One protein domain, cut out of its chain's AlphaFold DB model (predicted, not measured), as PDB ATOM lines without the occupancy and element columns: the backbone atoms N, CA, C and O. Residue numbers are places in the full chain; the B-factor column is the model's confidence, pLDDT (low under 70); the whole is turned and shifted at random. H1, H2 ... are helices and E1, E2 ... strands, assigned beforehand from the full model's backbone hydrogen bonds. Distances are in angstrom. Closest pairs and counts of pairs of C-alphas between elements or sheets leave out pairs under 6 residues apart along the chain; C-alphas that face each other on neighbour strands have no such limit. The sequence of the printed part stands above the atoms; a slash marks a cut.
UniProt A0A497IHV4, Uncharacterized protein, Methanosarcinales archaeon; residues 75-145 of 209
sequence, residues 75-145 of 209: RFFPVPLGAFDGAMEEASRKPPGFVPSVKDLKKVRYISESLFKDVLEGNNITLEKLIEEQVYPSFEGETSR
ATOM      1  N   ARG A  75     177.929 253.530 227.929       94.25
ATOM      2  CA  ARG A  75     178.398 252.305 227.278       94.25
ATOM      3  C   ARG A  75     179.117 252.642 225.984       94.25
ATOM      4  O   ARG A  75     178.576 253.361 225.143       94.25
ATOM      5  N   PHE A  76     180.284 252.040 225.813       95.12
ATOM      6  CA  PHE A  76     181.048 252.104 224.580       95.12
ATOM      7  C   PHE A  76     181.043 250.745 223.890       95.12
ATOM      8  O   PHE A  76     181.038 249.702 224.541       95.12
ATOM      9  N   PHE A  77     181.061 250.756 222.563       95.62
ATOM     10  CA  PHE A  77     181.047 249.566 221.716       95.62
ATOM     11  C   PHE A  77     182.176 249.635 220.694       95.62
ATOM     12  O   PHE A  77     182.559 250.733 220.295       95.62
ATOM     13  N   PRO A  78     182.735 248.488 220.275       95.38
ATOM     14  CA  PRO A  78     183.833 248.466 219.320       95.38
ATOM     15  C   PRO A  78     183.397 249.102 218.000       95.38
ATOM     16  O   PRO A  78     182.281 248.863 217.534       95.38
ATOM     17  N   VAL A  79     184.284 249.892 217.394       95.25
ATOM     18  CA  VAL A  79     184.003 250.532 216.102       95.25
ATOM     19  C   VAL A  79     183.791 249.457 215.031       95.25
ATOM     20  O   VAL A  79     184.694 248.642 214.807       95.25
ATOM     21  N   PRO A  80     182.632 249.432 214.347       94.31
ATOM     22  CA  PRO A  80     182.430 248.532 213.219       94.31
ATOM     23  C   PRO A  80     183.420 248.824 212.085       94.31
ATOM     24  O   PRO A  80     183.795 249.972 211.841       94.31
ATOM     25  N   LEU A  81     183.842 247.784 211.365       91.38
ATOM     26  CA  LEU A  81     184.754 247.942 210.231       91.38
ATOM     27  C   LEU A  81     184.148 248.881 209.176       91.38
ATOM     28  O   LEU A  81     182.997 248.707 208.785       91.38
ATOM     29  N   GLY A  82     184.929 249.866 208.732       90.12
ATOM     30  CA  GLY A  82     184.509 250.863 207.740       90.12
ATOM     31  C   GLY A  82     183.631 251.996 208.283       90.12
ATOM     32  O   GLY A  82     183.331 252.932 207.547       90.12
ATOM     33  N   ALA A  83     183.255 251.986 209.570       91.75
ATOM     34  CA  ALA A  83     182.359 253.002 210.138       91.75
ATOM     35  C   ALA A  83     182.903 254.440 210.033       91.75
ATOM     36  O   ALA A  83     182.129 255.394 210.039       91.75
ATOM     37  N   PHE A  84     184.226 254.605 209.937       93.25
ATOM     38  CA  PHE A  84     184.891 255.909 209.867       93.25
ATOM     39  C   PHE A  84     185.415 256.277 208.480       93.25
ATOM     40  O   PHE A  84     186.080 257.301 208.367       93.25
ATOM     41  N   ASP A  85     185.138 255.506 207.426       92.00
ATOM     42  CA  ASP A  85     185.727 255.767 206.103       92.00
ATOM     43  C   ASP A  85     185.371 257.174 205.588       92.00
ATOM     44  O   ASP A  85     186.255 257.921 205.158       92.00
ATOM     45  N   GLY A  86     184.106 257.587 205.740       90.62
ATOM     46  CA  GLY A  86     183.652 258.938 205.388       90.62
ATOM     47  C   GLY A  86     184.307 260.036 206.236       90.62
ATOM     48  O   GLY A  86     184.813 261.020 205.695       90.62
ATOM     49  N   ALA A  87     184.376 259.844 207.556       91.44
ATOM     50  CA  ALA A  87     185.041 260.778 208.466       91.44
ATOM     51  C   ALA A  87     186.552 260.896 208.190       91.44
ATOM     52  O   ALA A  87     187.122 261.985 208.254       91.44
ATOM     53  N   MET A  88     187.222 259.791 207.844       92.44
ATOM     54  CA  MET A  88     188.642 259.793 207.481       92.44
ATOM     55  C   MET A  88     188.892 260.530 206.167       92.44
ATOM     56  O   MET A  88     189.865 261.282 206.066       92.44
ATOM     57  N   GLU A  89     188.022 260.347 205.171       92.56
ATOM     58  CA  GLU A  89     188.100 261.101 203.922       92.56
ATOM     59  C   GLU A  89     187.934 262.602 204.186       92.56
ATOM     60  O   GLU A  89     188.736 263.406 203.704       92.56
ATOM     61  N   GLU A  90     186.963 262.988 205.011       92.25
ATOM     62  CA  GLU A  90     186.760 264.383 205.387       92.25
ATOM     63  C   GLU A  90     187.980 264.960 206.125       92.25
ATOM     64  O   GLU A  90     188.450 266.049 205.784       92.25
ATOM     65  N   ALA A  91     188.562 264.205 207.064       91.12
ATOM     66  CA  ALA A  91     189.727 264.636 207.842       91.12
ATOM     67  C   ALA A  91     190.962 264.844 206.966       91.12
ATOM     68  O   ALA A  91     191.768 265.732 207.237       91.12
ATOM     69  N   SER A  92     191.107 264.059 205.895       91.81
ATOM     70  CA  SER A  92     192.226 264.191 204.956       91.81
ATOM     71  C   SER A  92     192.223 265.513 204.181       91.81
ATOM     72  O   SER A  92     193.269 265.948 203.701       91.81
ATOM     73  N   ARG A  93     191.055 266.161 204.077       92.81
ATOM     74  CA  ARG A  93     190.864 267.437 203.374       92.81
ATOM     75  C   ARG A  93     191.015 268.653 204.297       92.81
ATOM     76  O   ARG A  93     191.030 269.781 203.805       92.81
ATOM     77  N   LYS A  94     191.102 268.453 205.617       92.00
ATOM     78  CA  LYS A  94     191.275 269.530 206.607       92.00
ATOM     79  C   LYS A  94     192.743 269.999 206.640       92.00
ATOM     80  O   LYS A  94     193.645 269.237 206.281       92.00
ATOM     81  N   PRO A  95     193.012 271.255 207.044       88.75
ATOM     82  CA  PRO A  95     194.372 271.785 207.078       88.75
ATOM     83  C   PRO A  95     195.276 271.030 208.072       88.75
ATOM     84  O   PRO A  95     194.783 270.473 209.061       88.75
ATOM     85  N   PRO A  96     196.608 271.043 207.864       84.12
ATOM     86  CA  PRO A  96     197.562 270.489 208.822       84.12
ATOM     87  C   PRO A  96     197.361 271.092 210.219       84.12
ATOM     88  O   PRO A  96     197.306 272.311 210.367       84.12
ATOM     89  N   GLY A  97     197.261 270.237 211.240       80.50
ATOM     90  CA  GLY A  97     197.020 270.651 212.628       80.50
ATOM     91  C   GLY A  97     195.551 270.642 213.066       80.50
ATOM     92  O   GLY A  97     195.288 270.874 214.241       80.50
ATOM     93  N   PHE A  98     194.603 270.336 212.171       85.56
ATOM     94  CA  PHE A  98     193.217 270.071 212.564       85.56
ATOM     95  C   PHE A  98     193.110 268.780 213.394       85.56
ATOM     96  O   PHE A  98     193.714 267.760 213.052       85.56
ATOM     97  N   VAL A  99     192.313 268.830 214.462       83.69
ATOM     98  CA  VAL A  99     192.003 267.689 215.330       83.69
ATOM     99  C   VAL A  99     190.495 267.432 215.250       83.69
ATOM    100  O   VAL A  99     189.733 268.384 215.422       83.69
ATOM    101  N   PRO A 100     190.052 266.185 215.003       88.81
ATOM    102  CA  PRO A 100     190.851 264.963 214.876       88.81
ATOM    103  C   PRO A 100     191.473 264.773 213.483       88.81
ATOM    104  O   PRO A 100     190.836 264.998 212.454       88.81
ATOM    105  N   SER A 101     192.721 264.293 213.444       90.56
ATOM    106  CA  SER A 101     193.376 263.872 212.198       90.56
ATOM    107  C   SER A 101     193.016 262.425 211.835       90.56
ATOM    108  O   SER A 101     192.571 261.647 212.680       90.56
ATOM    109  N   VAL A 102     193.326 261.994 210.605       90.44
ATOM    110  CA  VAL A 102     193.189 260.579 210.187       90.44
ATOM    111  C   VAL A 102     193.927 259.623 211.140       90.44
ATOM    112  O   VAL A 102     193.481 258.502 211.381       90.44
ATOM    113  N   LYS A 103     195.059 260.056 211.713       90.06
ATOM    114  CA  LYS A 103     195.821 259.256 212.681       90.06
ATOM    115  C   LYS A 103     195.071 259.096 214.000       90.06
ATOM    116  O   LYS A 103     195.193 258.047 214.624       90.06
ATOM    117  N   ASP A 104     194.329 260.111 214.424       90.38
ATOM    118  CA  ASP A 104     193.579 260.075 215.678       90.38
ATOM    119  C   ASP A 104     192.321 259.225 215.528       90.38
ATOM    120  O   ASP A 104     192.082 258.357 216.362       90.38
ATOM    121  N   LEU A 105     191.625 259.338 214.393       91.81
ATOM    122  CA  LEU A 105     190.508 258.452 214.047       91.81
ATOM    123  C   LEU A 105     190.909 256.970 214.053       91.81
ATOM    124  O   LEU A 105     190.173 256.136 214.562       91.81
ATOM    125  N   LYS A 106     192.103 256.629 213.549       91.00
ATOM    126  CA  LYS A 106     192.619 255.244 213.567       91.00
ATOM    127  C   LYS A 106     192.930 254.705 214.966       91.00
ATOM    128  O   LYS A 106     193.074 253.494 215.119       91.00
ATOM    129  N   LYS A 107     193.107 255.573 215.967       91.44
ATOM    130  CA  LYS A 107     193.354 255.149 217.354       91.44
ATOM    131  C   LYS A 107     192.064 254.866 218.109       91.44
ATOM    132  O   LYS A 107     192.122 254.127 219.087       91.44
ATOM    133  N   VAL A 108     190.946 255.459 217.692       92.12
ATOM    134  CA  VAL A 108     189.640 255.234 218.311       92.12
ATOM    135  C   VAL A 108     189.262 253.766 218.137       92.12
ATOM    136  O   VAL A 108     189.239 253.236 217.028       92.12
ATOM    137  N   ARG A 109     188.993 253.097 219.257       93.06
ATOM    138  CA  ARG A 109     188.649 251.669 219.312       93.06
ATOM    139  C   ARG A 109     187.185 251.442 219.635       93.06
ATOM    140  O   ARG A 109     186.643 250.403 219.265       93.06
ATOM    141  N   TYR A 110     186.556 252.409 220.294       94.62
ATOM    142  CA  TYR A 110     185.175 252.327 220.719       94.62
ATOM    143  C   TYR A 110     184.430 253.645 220.505       94.62
ATOM    144  O   TYR A 110     185.012 254.726 220.581       94.62
ATOM    145  N   ILE A 111     183.128 253.534 220.274       95.06
ATOM    146  CA  ILE A 111     182.173 254.635 220.110       95.06
ATOM    147  C   ILE A 111     181.058 254.510 221.142       95.06
ATOM    148  O   ILE A 111     180.760 253.401 221.591       95.06
ATOM    149  N   SER A 112     180.456 255.633 221.525       94.88
ATOM    150  CA  SER A 112     179.280 255.661 222.397       94.88
ATOM    151  C   SER A 112     178.125 254.820 221.836       94.88
ATOM    152  O   SER A 112     178.033 254.543 220.639       94.88
ATOM    153  N   GLU A 113     177.204 254.408 222.707       94.44
ATOM    154  CA  GLU A 113     176.004 253.670 222.302       94.44
ATOM    155  C   GLU A 113     175.135 254.416 221.278       94.44
ATOM    156  O   GLU A 113     174.558 253.773 220.401       94.44
ATOM    157  N   SER A 114     175.028 255.744 221.392       93.75
ATOM    158  CA  SER A 114     174.312 256.601 220.434       93.75
ATOM    159  C   SER A 114     174.911 256.452 219.037       93.75
ATOM    160  O   SER A 114     174.223 256.010 218.118       93.75
ATOM    161  N   LEU A 115     176.218 256.692 218.904       94.19
ATOM    162  CA  LEU A 115     176.945 256.524 217.646       94.19
ATOM    163  C   LEU A 115     176.885 255.087 217.127       94.19
ATOM    164  O   LEU A 115     176.750 254.860 215.928       94.19
ATOM    165  N   PHE A 116     176.983 254.097 218.013       94.94
ATOM    166  CA  PHE A 116     176.920 252.698 217.609       94.94
ATOM    167  C   PHE A 116     175.570 252.352 216.972       94.94
ATOM    168  O   PHE A 116     175.537 251.671 215.949       94.94
ATOM    169  N   LYS A 117     174.460 252.851 217.531       93.50
ATOM    170  CA  LYS A 117     173.124 252.685 216.939       93.50
ATOM    171  C   LYS A 117     173.019 253.376 215.585       93.50
ATOM    172  O   LYS A 117     172.553 252.740 214.645       93.50
ATOM    173  N   ASP A 118     173.538 254.596 215.462       92.56
ATOM    174  CA  ASP A 118     173.576 255.313 214.184       92.56
ATOM    175  C   ASP A 118     174.282 254.486 213.096       92.56
ATOM    176  O   ASP A 118     173.762 254.351 211.986       92.56
ATOM    177  N   VAL A 119     175.432 253.879 213.420       93.62
ATOM    178  CA  VAL A 119     176.164 253.010 212.482       93.62
ATOM    179  C   VAL A 119     175.348 251.767 212.117       93.62
ATOM    180  O   VAL A 119     175.315 251.380 210.950       93.62
ATOM    181  N   LEU A 120     174.677 251.135 213.087       92.06
ATOM    182  CA  LEU A 120     173.844 249.951 212.835       92.06
ATOM    183  C   LEU A 120     172.630 250.247 211.945       92.06
ATOM    184  O   LEU A 120     172.181 249.365 211.215       92.06
ATOM    185  N   GLU A 121     172.117 251.473 211.987       93.75
ATOM    186  CA  GLU A 121     171.043 251.951 211.109       93.75
ATOM    187  C   GLU A 121     171.539 252.299 209.693       93.75
ATOM    188  O   GLU A 121     170.734 252.580 208.806       93.75
ATOM    189  N   GLY A 122     172.853 252.237 209.454       89.94
ATOM    190  CA  GLY A 122     173.475 252.556 208.170       89.94
ATOM    191  C   GLY A 122     173.710 254.051 207.956       89.94
ATOM    192  O   GLY A 122     173.970 254.472 206.827       89.94
ATOM    193  N   ASN A 123     173.625 254.865 209.013       89.38
ATOM    194  CA  ASN A 123     173.936 256.285 208.922       89.38
ATOM    195  C   ASN A 123     175.452 256.486 208.795       89.38
ATOM    196  O   ASN A 123     176.246 255.866 209.504       89.38
ATOM    197  N   ASN A 124     175.862 257.401 207.913       86.69
ATOM    198  CA  ASN A 124     177.264 257.791 207.802       86.69
ATOM    199  C   ASN A 124     177.685 258.636 209.008       86.69
ATOM    200  O   ASN A 124     176.999 259.587 209.391       86.69
ATOM    201  N   ILE A 125     178.848 258.314 209.567       89.94
ATOM    202  CA  ILE A 125     179.454 259.069 210.661       89.94
ATOM    203  C   ILE A 125     180.301 260.202 210.078       89.94
ATOM    204  O   ILE A 125     181.253 259.954 209.336       89.94
ATOM    205  N   THR A 126     179.939 261.444 210.402       90.75
ATOM    206  CA  THR A 126     180.682 262.652 210.010       90.75
ATOM    207  C   THR A 126     181.708 263.038 211.074       90.75
ATOM    208  O   THR A 126     181.650 262.554 212.210       90.75
ATOM    209  N   LEU A 127     182.652 263.920 210.728       89.50
ATOM    210  CA  LEU A 127     183.616 264.417 211.709       89.50
ATOM    211  C   LEU A 127     182.962 265.211 212.829       89.50
ATOM    212  O   LEU A 127     183.368 265.060 213.977       89.50
ATOM    213  N   GLU A 128     181.960 266.029 212.513       89.12
ATOM    214  CA  GLU A 128     181.259 266.837 213.512       89.12
ATOM    215  C   GLU A 128     180.637 265.941 214.582       89.12
ATOM    216  O   GLU A 128     180.879 266.151 215.767       89.12
ATOM    217  N   LYS A 129     179.953 264.865 214.167       89.44
ATOM    218  CA  LYS A 129     179.380 263.890 215.101       89.44
ATOM    219  C   LYS A 129     180.439 263.261 216.000       89.44
ATOM    220  O   LYS A 129     180.188 263.086 217.180       89.44
ATOM    221  N   LEU A 130     181.616 262.926 215.471       89.31
ATOM    222  CA  LEU A 130     182.692 262.329 216.273       89.31
ATOM    223  C   LEU A 130     183.308 263.295 217.285       89.31
ATOM    224  O   LEU A 130     183.861 262.842 218.282       89.31
ATOM    225  N   ILE A 131     183.261 264.597 217.008       87.19
ATOM    226  CA  ILE A 131     183.733 265.636 217.926       87.19
ATOM    227  C   ILE A 131     182.682 265.907 219.010       87.19
ATOM    228  O   ILE A 131     183.044 266.124 220.163       87.19
ATOM    229  N   GLU A 132     181.400 265.906 218.641       86.25
ATOM    230  CA  GLU A 132     180.279 266.160 219.555       86.25
ATOM    231  C   GLU A 132     179.988 264.974 220.485       86.25
ATOM    232  O   GLU A 132     179.675 265.161 221.661       86.25
ATOM    233  N   GLU A 133     180.089 263.752 219.967       82.56
ATOM    234  CA  GLU A 133     179.797 262.518 220.690       82.56
ATOM    235  C   GLU A 133     181.053 261.886 221.297       82.56
ATOM    236  O   GLU A 133     182.192 262.137 220.903       82.56
ATOM    237  N   GLN A 134     180.848 261.006 222.277       84.12
ATOM    238  CA  GLN A 134     181.961 260.388 222.988       84.12
ATOM    239  C   GLN A 134     182.578 259.227 222.196       84.12
ATOM    240  O   GLN A 134     181.906 258.272 221.797       84.12
ATOM    241  N   VAL A 135     183.904 259.260 222.065       90.69
ATOM    242  CA  VAL A 135     184.721 258.174 221.511       90.69
ATOM    243  C   VAL A 135     185.822 257.775 222.487       90.69
ATOM    244  O   VAL A 135     186.274 258.587 223.295       90.69
ATOM    245  N   TYR A 136     186.272 256.523 222.408       90.06
ATOM    246  CA  TYR A 136     187.347 256.016 223.253       90.06
ATOM    247  C   TYR A 136     188.422 255.258 222.449       90.06
ATOM    248  O   TYR A 136     188.098 254.330 221.701       90.06
ATOM    249  N   PRO A 137     189.718 255.575 222.624       89.31
ATOM    250  CA  PRO A 137     190.265 256.728 223.355       89.31
ATOM    251  C   PRO A 137     189.789 258.081 222.792       89.31
ATOM    252  O   PRO A 137     189.585 258.193 221.584       89.31
ATOM    253  N   SER A 138     189.606 259.088 223.655       86.44
ATOM    254  CA  SER A 138     189.163 260.431 223.251       86.44
ATOM    255  C   SER A 138     190.246 261.189 222.478       86.44
ATOM    256  O   SER A 138     191.439 260.920 222.631       86.44
ATOM    257  N   PHE A 139     189.838 262.169 221.667       82.38
ATOM    258  CA  PHE A 139     190.770 263.026 220.924       82.38
ATOM    259  C   PHE A 139     191.528 264.016 221.822       82.38
ATOM    260  O   PHE A 139     192.650 264.401 221.493       82.38
ATOM    261  N   GLU A 140     190.949 264.401 222.963       72.00
ATOM    262  CA  GLU A 140     191.590 265.276 223.948       72.00
ATOM    263  C   GLU A 140     192.482 264.478 224.916       72.00
ATOM    264  O   GLU A 140     192.102 263.423 225.429       72.00
ATOM    265  N   GLY A 141     193.703 264.979 225.124       55.66
ATOM    266  CA  GLY A 141     194.853 264.218 225.627       55.66
ATOM    267  C   GLY A 141     194.943 263.960 227.135       55.66
ATOM    268  O   GLY A 141     195.896 263.303 227.546       55.66
ATOM    269  N   GLU A 142     194.002 264.420 227.967       46.69
ATOM    270  CA  GLU A 142     194.113 264.277 229.436       46.69
ATOM    271  C   GLU A 142     192.915 263.591 230.118       46.69
ATOM    272  O   GLU A 142     193.081 262.993 231.182       46.69
ATOM    273  N   THR A 143     191.741 263.567 229.486       45.16
ATOM    274  CA  THR A 143     190.478 263.024 230.030       45.16
ATOM    275  C   THR A 143     190.188 261.566 229.641       45.16
ATOM    276  O   THR A 143     189.188 260.998 230.065       45.16
ATOM    277  N   SER A 144     191.087 260.900 228.908       53.28
ATOM    278  CA  SER A 144     190.905 259.523 228.405       53.28
ATOM    279  C   SER A 144     191.257 258.404 229.400       53.28
ATOM    280  O   SER A 144     191.495 257.260 229.001       53.28
ATOM    281  N   ARG A 145     191.336 258.683 230.706       65.81
ATOM    282  CA  ARG A 145     191.781 257.692 231.704       65.81
ATOM    283  C   ARG A 145     190.658 256.747 232.119       65.81
ATOM    284  O   ARG A 145     190.312 256.684 233.288       65.81
TER     285      ARG A 145
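AT A GLANCE: This is residues 75 to 145 of the 209 residues of an uncharacterized protein of Methanosarcinales archaeon (UniProt A0A497IHV4). Short helices and a small two-stranded ribbon are joined by much loop: the strands E1 and E2, with H3 following straight on from E2, make one end, and H1 lies toward the opposite end with H2 and H4 each touching it. A closing stretch, residues 133 to 145, has no named element, and its residues 135 to 136 pair with E2. The printed part has 71 residues with four named helices and two named strands, in the order E1, H1, H2, E2, H3, H4; the sheet, E1 - E2, is antiparallel. The class is mixed, helices and strands, though under half of the residues are in named elements. The whole is compact, with a radius of gyration of the C-alphas of 11.4 A and spans of 32 by 28 by 19 A.

IN THESE COORDINATES: E1, residues 75 to 78, begins at C-alpha 75 (178.398, 252.305, 227.278) and is 10.4 A long. H1, residues 85 to 92, is 10.7 A long and starts at C-alpha 85 (185.727, 255.767, 206.103). H2 is residues 102 to 105, 5.2 A, and E2 is residues 110 to 112, 7.0 A. H3, residues 113 to 120, is 10.4 A long. H4, residues 127 to 132, is 8.7 A long and ends at C-alpha 132 (180.279, 266.160, 219.555).

HOW THE PARTS SIT: E1 and E2 are antiparallel neighbours, with 142 degrees between their directions. N 77 and O 111 are 2.8 A apart and N 111 and O 77 are 2.9 A apart, both within hydrogen-bond range. Residues 110 to 111 of E2 also pair, antiparallel, with residues 135 to 136. The closest C-alphas of E1 and H3, those of Arg 75 and Glu 113, are 5.7 A apart. H3 touches no helix; it is apart from H4, but only just, with the closest C-alphas 8.2 A apart. H4 and H1 only just touch, with 3 pairs of C-alphas within 8 A, the closest being Ala 87 and Leu 127 at 5.1 A; their lines are about perpendicular, at 86 degrees. H1 and H2 touch, with the closest C-alphas, those of Met 88 and Val 102, 5.3 A apart. H2 and H4 are apart. In H1, H3 and H4 every O i to N i+4 pair is within hydrogen-bond range; H2 is too short for such a pair, and its 1 O i to N i+3 pair is not within range.

THE WHOLE: The C-alphas farthest apart, those of Pro 96 and Glu 121, are 32.4 A apart. The printed part has no cut and no long link; the links from H2 to E2 and from E2 to H3 are tight. The mean pLDDT of the printed part is 87.8, and residues 141 to 145 are under 70.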